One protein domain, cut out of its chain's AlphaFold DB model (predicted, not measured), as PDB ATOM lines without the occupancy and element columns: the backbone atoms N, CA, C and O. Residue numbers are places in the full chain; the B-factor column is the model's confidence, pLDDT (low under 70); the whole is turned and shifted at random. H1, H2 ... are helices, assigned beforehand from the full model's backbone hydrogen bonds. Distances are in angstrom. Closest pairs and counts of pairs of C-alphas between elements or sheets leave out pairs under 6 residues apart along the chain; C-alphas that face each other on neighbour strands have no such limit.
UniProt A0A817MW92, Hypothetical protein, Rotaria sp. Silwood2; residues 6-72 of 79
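AT A GLANCE: This is residues 6 to 72 of the 79 residues of the protein "Hypothetical protein" of Rotaria sp. Silwood2 (UniProt A0A817MW92). H3 forms the middle, with H4 crossing it about perpendicular and H1 on another side; two long loops, residues 14 to 26 and 42 to 54, are tied together by one short parallel pairing, residues 19 to 20 with residues 47 to 48. The 67 printed residues hold four named helices, H1 to H4 in order, and no named strand. The class is all helix, though under half of the residues are in named elements. It is compact and rounded, radius of gyration of the C-alphas 11.2 A, spans 25 by 25 by 22 A.

IN THESE COORDINATES: H1, residues 6 to 13, begins at C-alpha 6 (129.084, 160.821, 100.073) and is 12.8 A long. H2 is residues 27 to 30, 4.9 A. H3 is residues 34 to 41, 10.6 A. H4, residues 55 to 67, 18.7 A, ends at C-alpha 67 (133.494, 161.000, 80.875).

HOW THE PARTS SIT: H1 touches H3 at a steep tilt of 38 degrees, the same way; the closest C-alphas, Val 12 and Leu 41, are 6.4 A apart. H2 and H3 are close but not clearly touching; their closest C-alphas, Glu 28 and Leu 34, are 6.7 A apart. H3 and H4 touch, about perpendicular at 82 degrees; their closest C-alphas, Ser 36 and Ser 61, are 4.3 A apart. H1 and H4 are apart. In H3 and H4 every O i to N i+4 pair is within hydrogen-bond range; in H1 1 of 4 is, with 4 of 5 O i to N i+3 pairs within range; H2, with 4 residues, is too short for any O i to N i+4 pair, and its 1 O i to N i+3 pair is within range.

THE WHOLE: The C-alphas farthest apart, Cys 50 and Asn 70, are 28.3 A apart. The printed part has no cut; the links H1 to H2 and H3 to H4 are long. No printed residue is under 70 in pLDDT.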
ATOM      1  N   ALA A   6     128.506 159.846  99.157       83.19
ATOM      2  CA  ALA A   6     129.084 160.821 100.073       83.19
ATOM      3  C   ALA A   6     129.839 160.145 101.229       83.19
ATOM      4  O   ALA A   6     130.876 160.637 101.670       83.19
ATOM      5  N   GLU A   7     129.384 158.975 101.686       86.06
ATOM      6  CA  GLU A   7     130.091 158.221 102.723       86.06
ATOM      7  C   GLU A   7     131.411 157.631 102.202       86.06
ATOM      8  O   GLU A   7     132.407 157.601 102.923       86.06
ATOM      9  N   VAL A   8     131.459 157.235 100.925       87.94
ATOM     10  CA  VAL A   8     132.699 156.778 100.273       87.94
ATOM     11  C   VAL A   8     133.701 157.928 100.147       87.94
ATOM     12  O   VAL A   8     134.899 157.720 100.329       87.94
ATOM     13  N   GLN A   9     133.238 159.159  99.903       88.62
ATOM     14  CA  GLN A   9     134.119 160.332  99.821       88.62
ATOM     15  C   GLN A   9     134.857 160.613 101.137       88.62
ATOM     16  O   GLN A   9     136.014 161.031 101.111       88.62
ATOM     17  N   LYS A  10     134.248 160.320 102.294       89.25
ATOM     18  CA  LYS A  10     134.908 160.482 103.605       89.25
ATOM     19  C   LYS A  10     136.169 159.615 103.729       89.25
ATOM     20  O   LYS A  10     137.124 159.999 104.407       89.25
ATOM     21  N   LEU A  11     136.207 158.482 103.020       91.94
ATOM     22  CA  LEU A  11     137.320 157.530 103.040       91.94
ATOM     23  C   LEU A  11     138.579 158.045 102.322       91.94
ATOM     24  O   LEU A  11     139.658 157.509 102.549       91.94
ATOM     25  N   VAL A  12     138.487 159.105 101.507       90.81
ATOM     26  CA  VAL A  12     139.632 159.701 100.775       90.81
ATOM     27  C   VAL A  12     140.730 160.223 101.721       90.81
ATOM     28  O   VAL A  12     141.910 160.330 101.353       90.81
ATOM     29  N   SER A  13     140.352 160.539 102.960       90.44
ATOM     30  CA  SER A  13     141.277 160.944 104.022       90.44
ATOM     31  C   SER A  13     142.170 159.794 104.519       90.44
ATOM     32  O   SER A  13     143.270 160.044 105.010       90.44
ATOM     33  N   LEU A  14     141.758 158.536 104.328       93.25
ATOM     34  CA  LEU A  14     142.441 157.347 104.838       93.25
ATOM     35  C   LEU A  14     143.526 156.865 103.859       93.25
ATOM     36  O   LEU A  14     143.314 155.952 103.063       93.25
ATOM     37  N   LYS A  15     144.720 157.462 103.921       89.31
ATOM     38  CA  LYS A  15     145.835 157.174 102.986       89.31
ATOM     39  C   LYS A  15     146.325 155.718 103.003       89.31
ATOM     40  O   LYS A  15     146.830 155.202 101.999       89.31
ATOM     41  N   GLU A  16     146.140 155.031 104.124       94.94
ATOM     42  CA  GLU A  16     146.526 153.626 104.295       94.94
ATOM     43  C   GLU A  16     145.427 152.635 103.892       94.94
ATOM     44  O   GLU A  16     145.663 151.428 103.884       94.94
ATOM     45  N   LEU A  17     144.241 153.107 103.490       95.69
ATOM     46  CA  LEU A  17     143.144 152.233 103.084       95.69
ATOM     47  C   LEU A  17     143.486 151.509 101.773       95.69
ATOM     48  O   LEU A  17     143.482 152.100 100.693       95.69
ATOM     49  N   LYS A  18     143.789 150.208 101.863       96.25
ATOM     50  CA  LYS A  18     144.112 149.357 100.699       96.25
ATOM     51  C   LYS A  18     143.035 148.320 100.372       96.25
ATOM     52  O   LYS A  18     143.017 147.818  99.250       96.25
ATOM     53  N   TYR A  19     142.145 148.019 101.312       96.31
ATOM     54  CA  TYR A  19     141.125 146.981 101.186       96.31
ATOM     55  C   TYR A  19     139.784 147.551 101.628       96.31
ATOM     56  O   TYR A  19     139.683 148.104 102.720       96.31
ATOM     57  N   LEU A  20     138.769 147.426 100.778       94.81
ATOM     58  CA  LEU A  20     137.428 147.918 101.066       94.81
ATOM     59  C   LEU A  20     136.396 146.890 100.610       94.81
ATOM     60  O   LEU A  20     136.461 146.392  99.488       94.81
ATOM     61  N   THR A  21     135.415 146.606 101.457       92.50
ATOM     62  CA  THR A  21     134.253 145.795 101.092       92.50
ATOM     63  C   THR A  21     133.008 146.646 101.274       92.50
ATOM     64  O   THR A  21     132.699 147.081 102.378       92.50
ATOM     65  N   LEU A  22     132.322 146.901 100.164       89.94
ATOM     66  CA  LEU A  22     131.038 147.592 100.097       89.94
ATOM     67  C   LEU A  22     129.871 146.622  99.889       89.94
ATOM     68  O   LEU A  22     128.731 147.054 100.004       89.94
ATOM     69  N   HIS A  23     130.130 145.339  99.621       82.75
ATOM     70  CA  HIS A  23     129.079 144.336  99.436       82.75
ATOM     71  C   HIS A  23     128.081 144.341 100.602       82.75
ATOM     72  O   HIS A  23     128.479 144.418 101.770       82.75
ATOM     73  N   GLY A  24     126.789 144.269 100.284       83.00
ATOM     74  CA  GLY A  24     125.721 144.319 101.288       83.00
ATOM     75  C   GLY A  24     125.439 145.722 101.833       83.00
ATOM     76  O   GLY A  24     124.672 145.864 102.782       83.00
ATOM     77  N   ASN A  25     126.030 146.766 101.240       86.00
ATOM     78  CA  ASN A  25     125.613 148.147 101.458       86.00
ATOM     79  C   ASN A  25     124.661 148.592 100.329       86.00
ATOM     80  O   ASN A  25     124.931 148.285  99.168       86.00
ATOM     81  N   PRO A  26     123.593 149.364 100.615       84.81
ATOM     82  CA  PRO A  26     122.601 149.763  99.605       84.81
ATOM     83  C   PRO A  26     123.181 150.486  98.377       84.81
ATOM     84  O   PRO A  26     122.624 150.404  97.284       84.81
ATOM     85  N   ILE A  27     124.328 151.153  98.542       84.00
ATOM     86  CA  ILE A  27     125.061 151.835  97.468       84.00
ATOM     87  C   ILE A  27     125.446 150.911  96.299       84.00
ATOM     88  O   ILE A  27     125.562 151.374  95.166       84.00
ATOM     89  N   GLU A  28     125.615 149.611  96.558       80.25
ATOM     90  CA  GLU A  28     125.957 148.607  95.544       80.25
ATOM     91  C   GLU A  28     124.916 148.528  94.423       80.25
ATOM     92  O   GLU A  28     125.270 148.338  93.264       80.25
ATOM     93  N   ILE A  29     123.643 148.729  94.766       77.94
ATOM     94  CA  ILE A  29     122.518 148.653  93.828       77.94
ATOM     95  C   ILE A  29     122.234 150.030  93.217       77.94
ATOM     96  O   ILE A  29     121.862 150.138  92.050       77.94
ATOM     97  N   ALA A  30     122.410 151.093  94.004       76.00
ATOM     98  CA  ALA A  30     122.013 152.444  93.621       76.00
ATOM     99  C   ALA A  30     122.972 153.117  92.626       76.00
ATOM    100  O   ALA A  30     122.560 154.017  91.895       76.00
ATOM    101  N   VAL A  31     124.249 152.717  92.601       79.31
ATOM    102  CA  VAL A  31     125.287 153.416  91.834       79.31
ATOM    103  C   VAL A  31     125.758 152.553  90.665       79.31
ATOM    104  O   VAL A  31     126.580 151.648  90.854       79.31
ATOM    105  N   PRO A  32     125.309 152.833  89.428       79.06
ATOM    106  CA  PRO A  32     125.876 152.177  88.262       79.06
ATOM    107  C   PRO A  32     127.373 152.498  88.181       79.06
ATOM    108  O   PRO A  32     127.801 153.626  88.422       79.06
ATOM    109  N   TYR A  33     128.182 151.492  87.844       87.44
ATOM    110  CA  TYR A  33     129.644 151.613  87.777       87.44
ATOM    111  C   TYR A  33     130.310 152.015  89.110       87.44
ATOM    112  O   TYR A  33     131.378 152.632  89.104       87.44
ATOM    113  N   LEU A  34     129.736 151.611  90.257       90.50
ATOM    114  CA  LEU A  34     130.279 151.881  91.598       90.50
ATOM    115  C   LEU A  34     131.776 151.570  91.720       90.50
ATOM    116  O   LEU A  34     132.520 152.342  92.316       90.50
ATOM    117  N   ARG A  35     132.242 150.463  91.126       93.44
ATOM    118  CA  ARG A  35     133.668 150.107  91.131       93.44
ATOM    119  C   ARG A  35     134.526 151.204  90.503       93.44
ATOM    120  O   ARG A  35     135.507 151.612  91.111       93.44
ATOM    121  N   SER A  36     134.149 151.713  89.334       94.62
ATOM    122  CA  SER A  36     134.865 152.810  88.678       94.62
ATOM    123  C   SER A  36     134.826 154.083  89.519       94.62
ATOM    124  O   SER A  36     135.870 154.692  89.729       94.62
ATOM    125  N   TYR A  37     133.661 154.426  90.077       92.88
ATOM    126  CA  TYR A  37     133.508 155.585  90.960       92.88
ATOM    127  C   TYR A  37     134.426 155.509  92.191       92.88
ATOM    128  O   TYR A  37     135.185 156.439  92.466       92.88
ATOM    129  N   VAL A  38     134.417 154.377  92.901       94.19
ATOM    130  CA  VAL A  38     135.253 154.148  94.089       94.19
ATOM    131  C   VAL A  38     136.737 154.223  93.735       94.19
ATOM    132  O   VAL A  38     137.503 154.824  94.483       94.19
ATOM    133  N   LEU A  39     137.155 153.660  92.598       95.38
ATOM    134  CA  LEU A  39     138.557 153.685  92.170       95.38
ATOM    135  C   LEU A  39     139.026 155.070  91.709       95.38
ATOM    136  O   LEU A  39     140.207 155.377  91.868       95.38
ATOM    137  N   CYS A  40     138.127 155.921  91.206       94.00
ATOM    138  CA  CYS A  40     138.436 157.335  90.976       94.00
ATOM    139  C   CYS A  40     138.688 158.087  92.291       94.00
ATOM    140  O   CYS A  40     139.560 158.951  92.337       94.00
ATOM    141  N   LEU A  41     137.936 157.773  93.353       93.00
ATOM    142  CA  LEU A  41     138.085 158.419  94.664       93.00
ATOM    143  C   LEU A  41     139.269 157.879  95.471       93.00
ATOM    144  O   LEU A  41     139.942 158.633  96.170       93.00
ATOM    145  N   LEU A  42     139.506 156.572  95.391       94.44
ATOM    146  CA  LEU A  42     140.501 155.845  96.171       94.44
ATOM    147  C   LEU A  42     141.535 155.217  95.222       94.44
ATOM    148  O   LEU A  42     141.562 153.993  95.052       94.44
ATOM    149  N   PRO A  43     142.407 156.030  94.594       92.94
ATOM    150  CA  PRO A  43     143.354 155.543  93.597       92.94
ATOM    151  C   PRO A  43     144.362 154.545  94.181       92.94
ATOM    152  O   PRO A  43     144.872 153.707  93.448       92.94
ATOM    153  N   ASP A  44     144.603 154.542  95.491       94.12
ATOM    154  CA  ASP A  44     145.554 153.618  96.120       94.12
ATOM    155  C   ASP A  44     144.945 152.278  96.559       94.12
ATOM    156  O   ASP A  44     145.654 151.421  97.104       94.12
ATOM    157  N   LEU A  45     143.645 152.072  96.327       96.62
ATOM    158  CA  LEU A  45     142.958 150.846  96.710       96.62
ATOM    159  C   LEU A  45     143.534 149.645  95.941       96.62
ATOM    160  O   LEU A  45     143.763 149.713  94.730       96.62
ATOM    161  N   ARG A  46     143.784 148.541  96.654       96.94
ATOM    162  CA  ARG A  46     144.337 147.285  96.116       96.94
ATOM    163  C   ARG A  46     143.282 146.195  95.967       96.94
ATOM    164  O   ARG A  46     143.449 145.317  95.126       96.94
ATOM    165  N   SER A  47     142.216 146.243  96.761       97.38
ATOM    166  CA  SER A  47     141.099 145.299  96.694       97.38
ATOM    167  C   SER A  47     139.777 145.999  96.990       97.38
ATOM    168  O   SER A  47     139.691 146.785  97.938       97.38
ATOM    169  N   LEU A  48     138.756 145.687  96.192       95.50
ATOM    170  CA  LEU A  48     137.378 146.133  96.388       95.50
ATOM    171  C   LEU A  48     136.437 144.927  96.334       95.50
ATOM    172  O   LEU A  48     136.502 144.144  95.387       95.50
ATOM    173  N   ASN A  49     135.543 144.791  97.315       91.69
ATOM    174  CA  ASN A  49     134.587 143.677  97.418       91.69
ATOM    175  C   ASN A  49     135.275 142.309  97.331       91.69
ATOM    176  O   ASN A  49     134.868 141.445  96.563       91.69
ATOM    177  N   CYS A  50     136.369 142.144  98.077       92.31
ATOM    178  CA  CYS A  50     137.193 140.930  98.077       92.31
ATOM    179  C   CYS A  50     137.809 140.562  96.709       92.31
ATOM    180  O   CYS A  50     138.380 139.483  96.571       92.31
ATOM    181  N   THR A  51     137.756 141.457  95.716       94.94
ATOM    182  CA  THR A  51     138.382 141.270  94.401       94.94
ATOM    183  C   THR A  51     139.571 142.222  94.225       94.94
ATOM    184  O   THR A  51     139.435 143.421  94.498       94.94
ATOM    185  N   PRO A  52     140.738 141.745  93.749       97.19
ATOM    186  CA  PRO A  52     141.882 142.611  93.476       97.19
ATOM    187  C   PRO A  52     141.549 143.716  92.470       97.19
ATOM    188  O   PRO A  52     140.780 143.507  91.532       97.19
ATOM    189  N   VAL A  53     142.155 144.889  92.640       97.44
ATOM    190  CA  VAL A  53     142.116 145.969  91.647       97.44
ATOM    191  C   VAL A  53     143.172 145.691  90.587       97.44
ATOM    192  O   VAL A  53     144.372 145.677  90.864       97.44
ATOM    193  N   THR A  54     142.726 145.469  89.357       97.62
ATOM    194  CA  THR A  54     143.596 145.168  88.219       97.62
ATOM    195  C   THR A  54     144.021 146.436  87.476       97.62
ATOM    196  O   THR A  54     143.439 147.511  87.627       97.62
ATOM    197  N   LYS A  55     145.021 146.318  86.591       96.69
ATOM    198  CA  LYS A  55     145.372 147.402  85.655       96.69
ATOM    199  C   LYS A  55     144.206 147.755  84.719       96.69
ATOM    200  O   LYS A  55     144.039 148.921  84.374       96.69
ATOM    201  N   GLY A  56     143.403 146.759  84.333       97.19
ATOM    202  CA  GLY A  56     142.203 146.955  83.516       97.19
ATOM    203  C   GLY A  56     141.161 147.804  84.239       97.19
ATOM    204  O   GLY A  56     140.673 148.776  83.668       97.19
ATOM    205  N   ASP A  57     140.915 147.515  85.518       96.62
ATOM    206  CA  ASP A  57     140.010 148.314  86.354       96.62
ATOM    207  C   ASP A  57     140.439 149.779  86.415       96.62
ATOM    208  O   ASP A  57     139.607 150.671  86.272       96.62
ATOM    209  N   ARG A  58     141.746 150.036  86.570       96.69
ATOM    210  CA  ARG A  58     142.269 151.408  86.596       96.69
ATOM    211  C   ARG A  58     142.014 152.134  85.285       96.69
ATOM    212  O   ARG A  58     141.482 153.240  85.312       96.69
ATOM    213  N   LYS A  59     142.308 151.496  84.152       96.88
ATOM    214  CA  LYS A  59     142.067 152.088  82.830       96.88
ATOM    215  C   LYS A  59     140.580 152.376  82.599       96.88
ATOM    216  O   LYS A  59     140.233 153.448  82.115       96.88
ATOM    217  N   ILE A  60     139.700 151.451  82.988       96.00
ATOM    218  CA  ILE A  60     138.248 151.650  82.910       96.00
ATOM    219  C   ILE A  60     137.819 152.809  83.817       96.00
ATOM    220  O   ILE A  60     137.044 153.658  83.384       96.00
ATOM    221  N   SER A  61     138.328 152.877  85.051       95.69
ATOM    222  CA  SER A  61     138.007 153.964  85.985       95.69
ATOM    223  C   SER A  61     138.483 155.328  85.483       95.69
ATOM    224  O   SER A  61     137.754 156.304  85.610       95.69
ATOM    225  N   GLU A  62     139.649 155.404  84.843       95.19
ATOM    226  CA  GLU A  62     140.185 156.642  84.277       95.19
ATOM    227  C   GLU A  62     139.317 157.152  83.121       95.19
ATOM    228  O   GLU A  62     138.911 158.316  83.118       95.19
ATOM    229  N   VAL A  63     138.957 156.271  82.182       95.88
ATOM    230  CA  VAL A  63     138.047 156.606  81.075       95.88
ATOM    231  C   VAL A  63     136.683 157.031  81.620       95.88
ATOM    232  O   VAL A  63     136.171 158.091  81.255       95.88
ATOM    233  N   TRP A  64     136.122 156.246  82.542       94.75
ATOM    234  CA  TRP A  64     134.835 156.540  83.162       94.75
ATOM    235  C   TRP A  64     134.853 157.886  83.898       94.75
ATOM    236  O   TRP A  64     133.951 158.696  83.697       94.75
ATOM    237  N   GLY A  65     135.890 158.171  84.689       93.19
ATOM    238  CA  GLY A  65     136.048 159.436  85.407       93.19
ATOM    239  C   GLY A  65     136.260 160.625  84.470       93.19
ATOM    240  O   GLY A  65     135.753 161.715  84.733       93.19
ATOM    241  N   GLY A  66     136.936 160.414  83.337       93.44
ATOM    242  CA  GLY A  66     137.070 161.405  82.271       93.44
ATOM    243  C   GLY A  66     135.729 161.787  81.637       93.44
ATOM    244  O   GLY A  66     135.491 162.972  81.400       93.44
ATOM    245  N   MET A  67     134.848 160.806  81.417       92.44
ATOM    246  CA  MET A  67     133.494 161.000  80.875       92.44
ATOM    247  C   MET A  67     132.516 161.570  81.915       92.44
ATOM    248  O   MET A  67     131.621 162.333  81.566       92.44
ATOM    249  N   ASN A  68     132.700 161.228  83.194       91.31
ATOM    250  CA  ASN A  68     131.757 161.511  84.281       91.31
ATOM    251  C   ASN A  68     132.301 162.510  85.316       91.31
ATOM    252  O   ASN A  68     131.954 162.440  86.495       91.31
ATOM    253  N   LYS A  69     133.132 163.475  84.899       88.19
ATOM    254  CA  LYS A  69     133.750 164.465  85.808       88.19
ATOM    255  C   LYS A  69     132.748 165.211  86.691       88.19
ATOM    256  O   LYS A  69     133.093 165.590  87.801       88.19
ATOM    257  N   ASN A  70     131.519 165.403  86.212       88.38
ATOM    258  CA  ASN A  70     130.455 166.086  86.953       88.38
ATOM    259  C   ASN A  70     129.910 165.267  88.134       88.38
ATOM    260  O   ASN A  70     129.302 165.842  89.030       88.38
ATOM    261  N   LEU A  71     130.110 163.945  88.125       84.38
ATOM    262  CA  LEU A  71     129.711 163.040  89.207       84.38
ATOM    263  C   LEU A  71     130.813 162.886  90.261       84.38
ATOM    264  O   LEU A  71     130.545 162.442  91.373       84.38
ATOM    265  N   LEU A  72     132.053 163.241  89.916       84.75
ATOM    266  CA  LEU A  72     133.166 163.230  90.853       84.75
ATOM    267  C   LEU A  72     133.169 164.525  91.680       84.75
ATOM    268  O   LEU A  72     132.918 165.608  91.144       84.75
TER     269      LEU A  72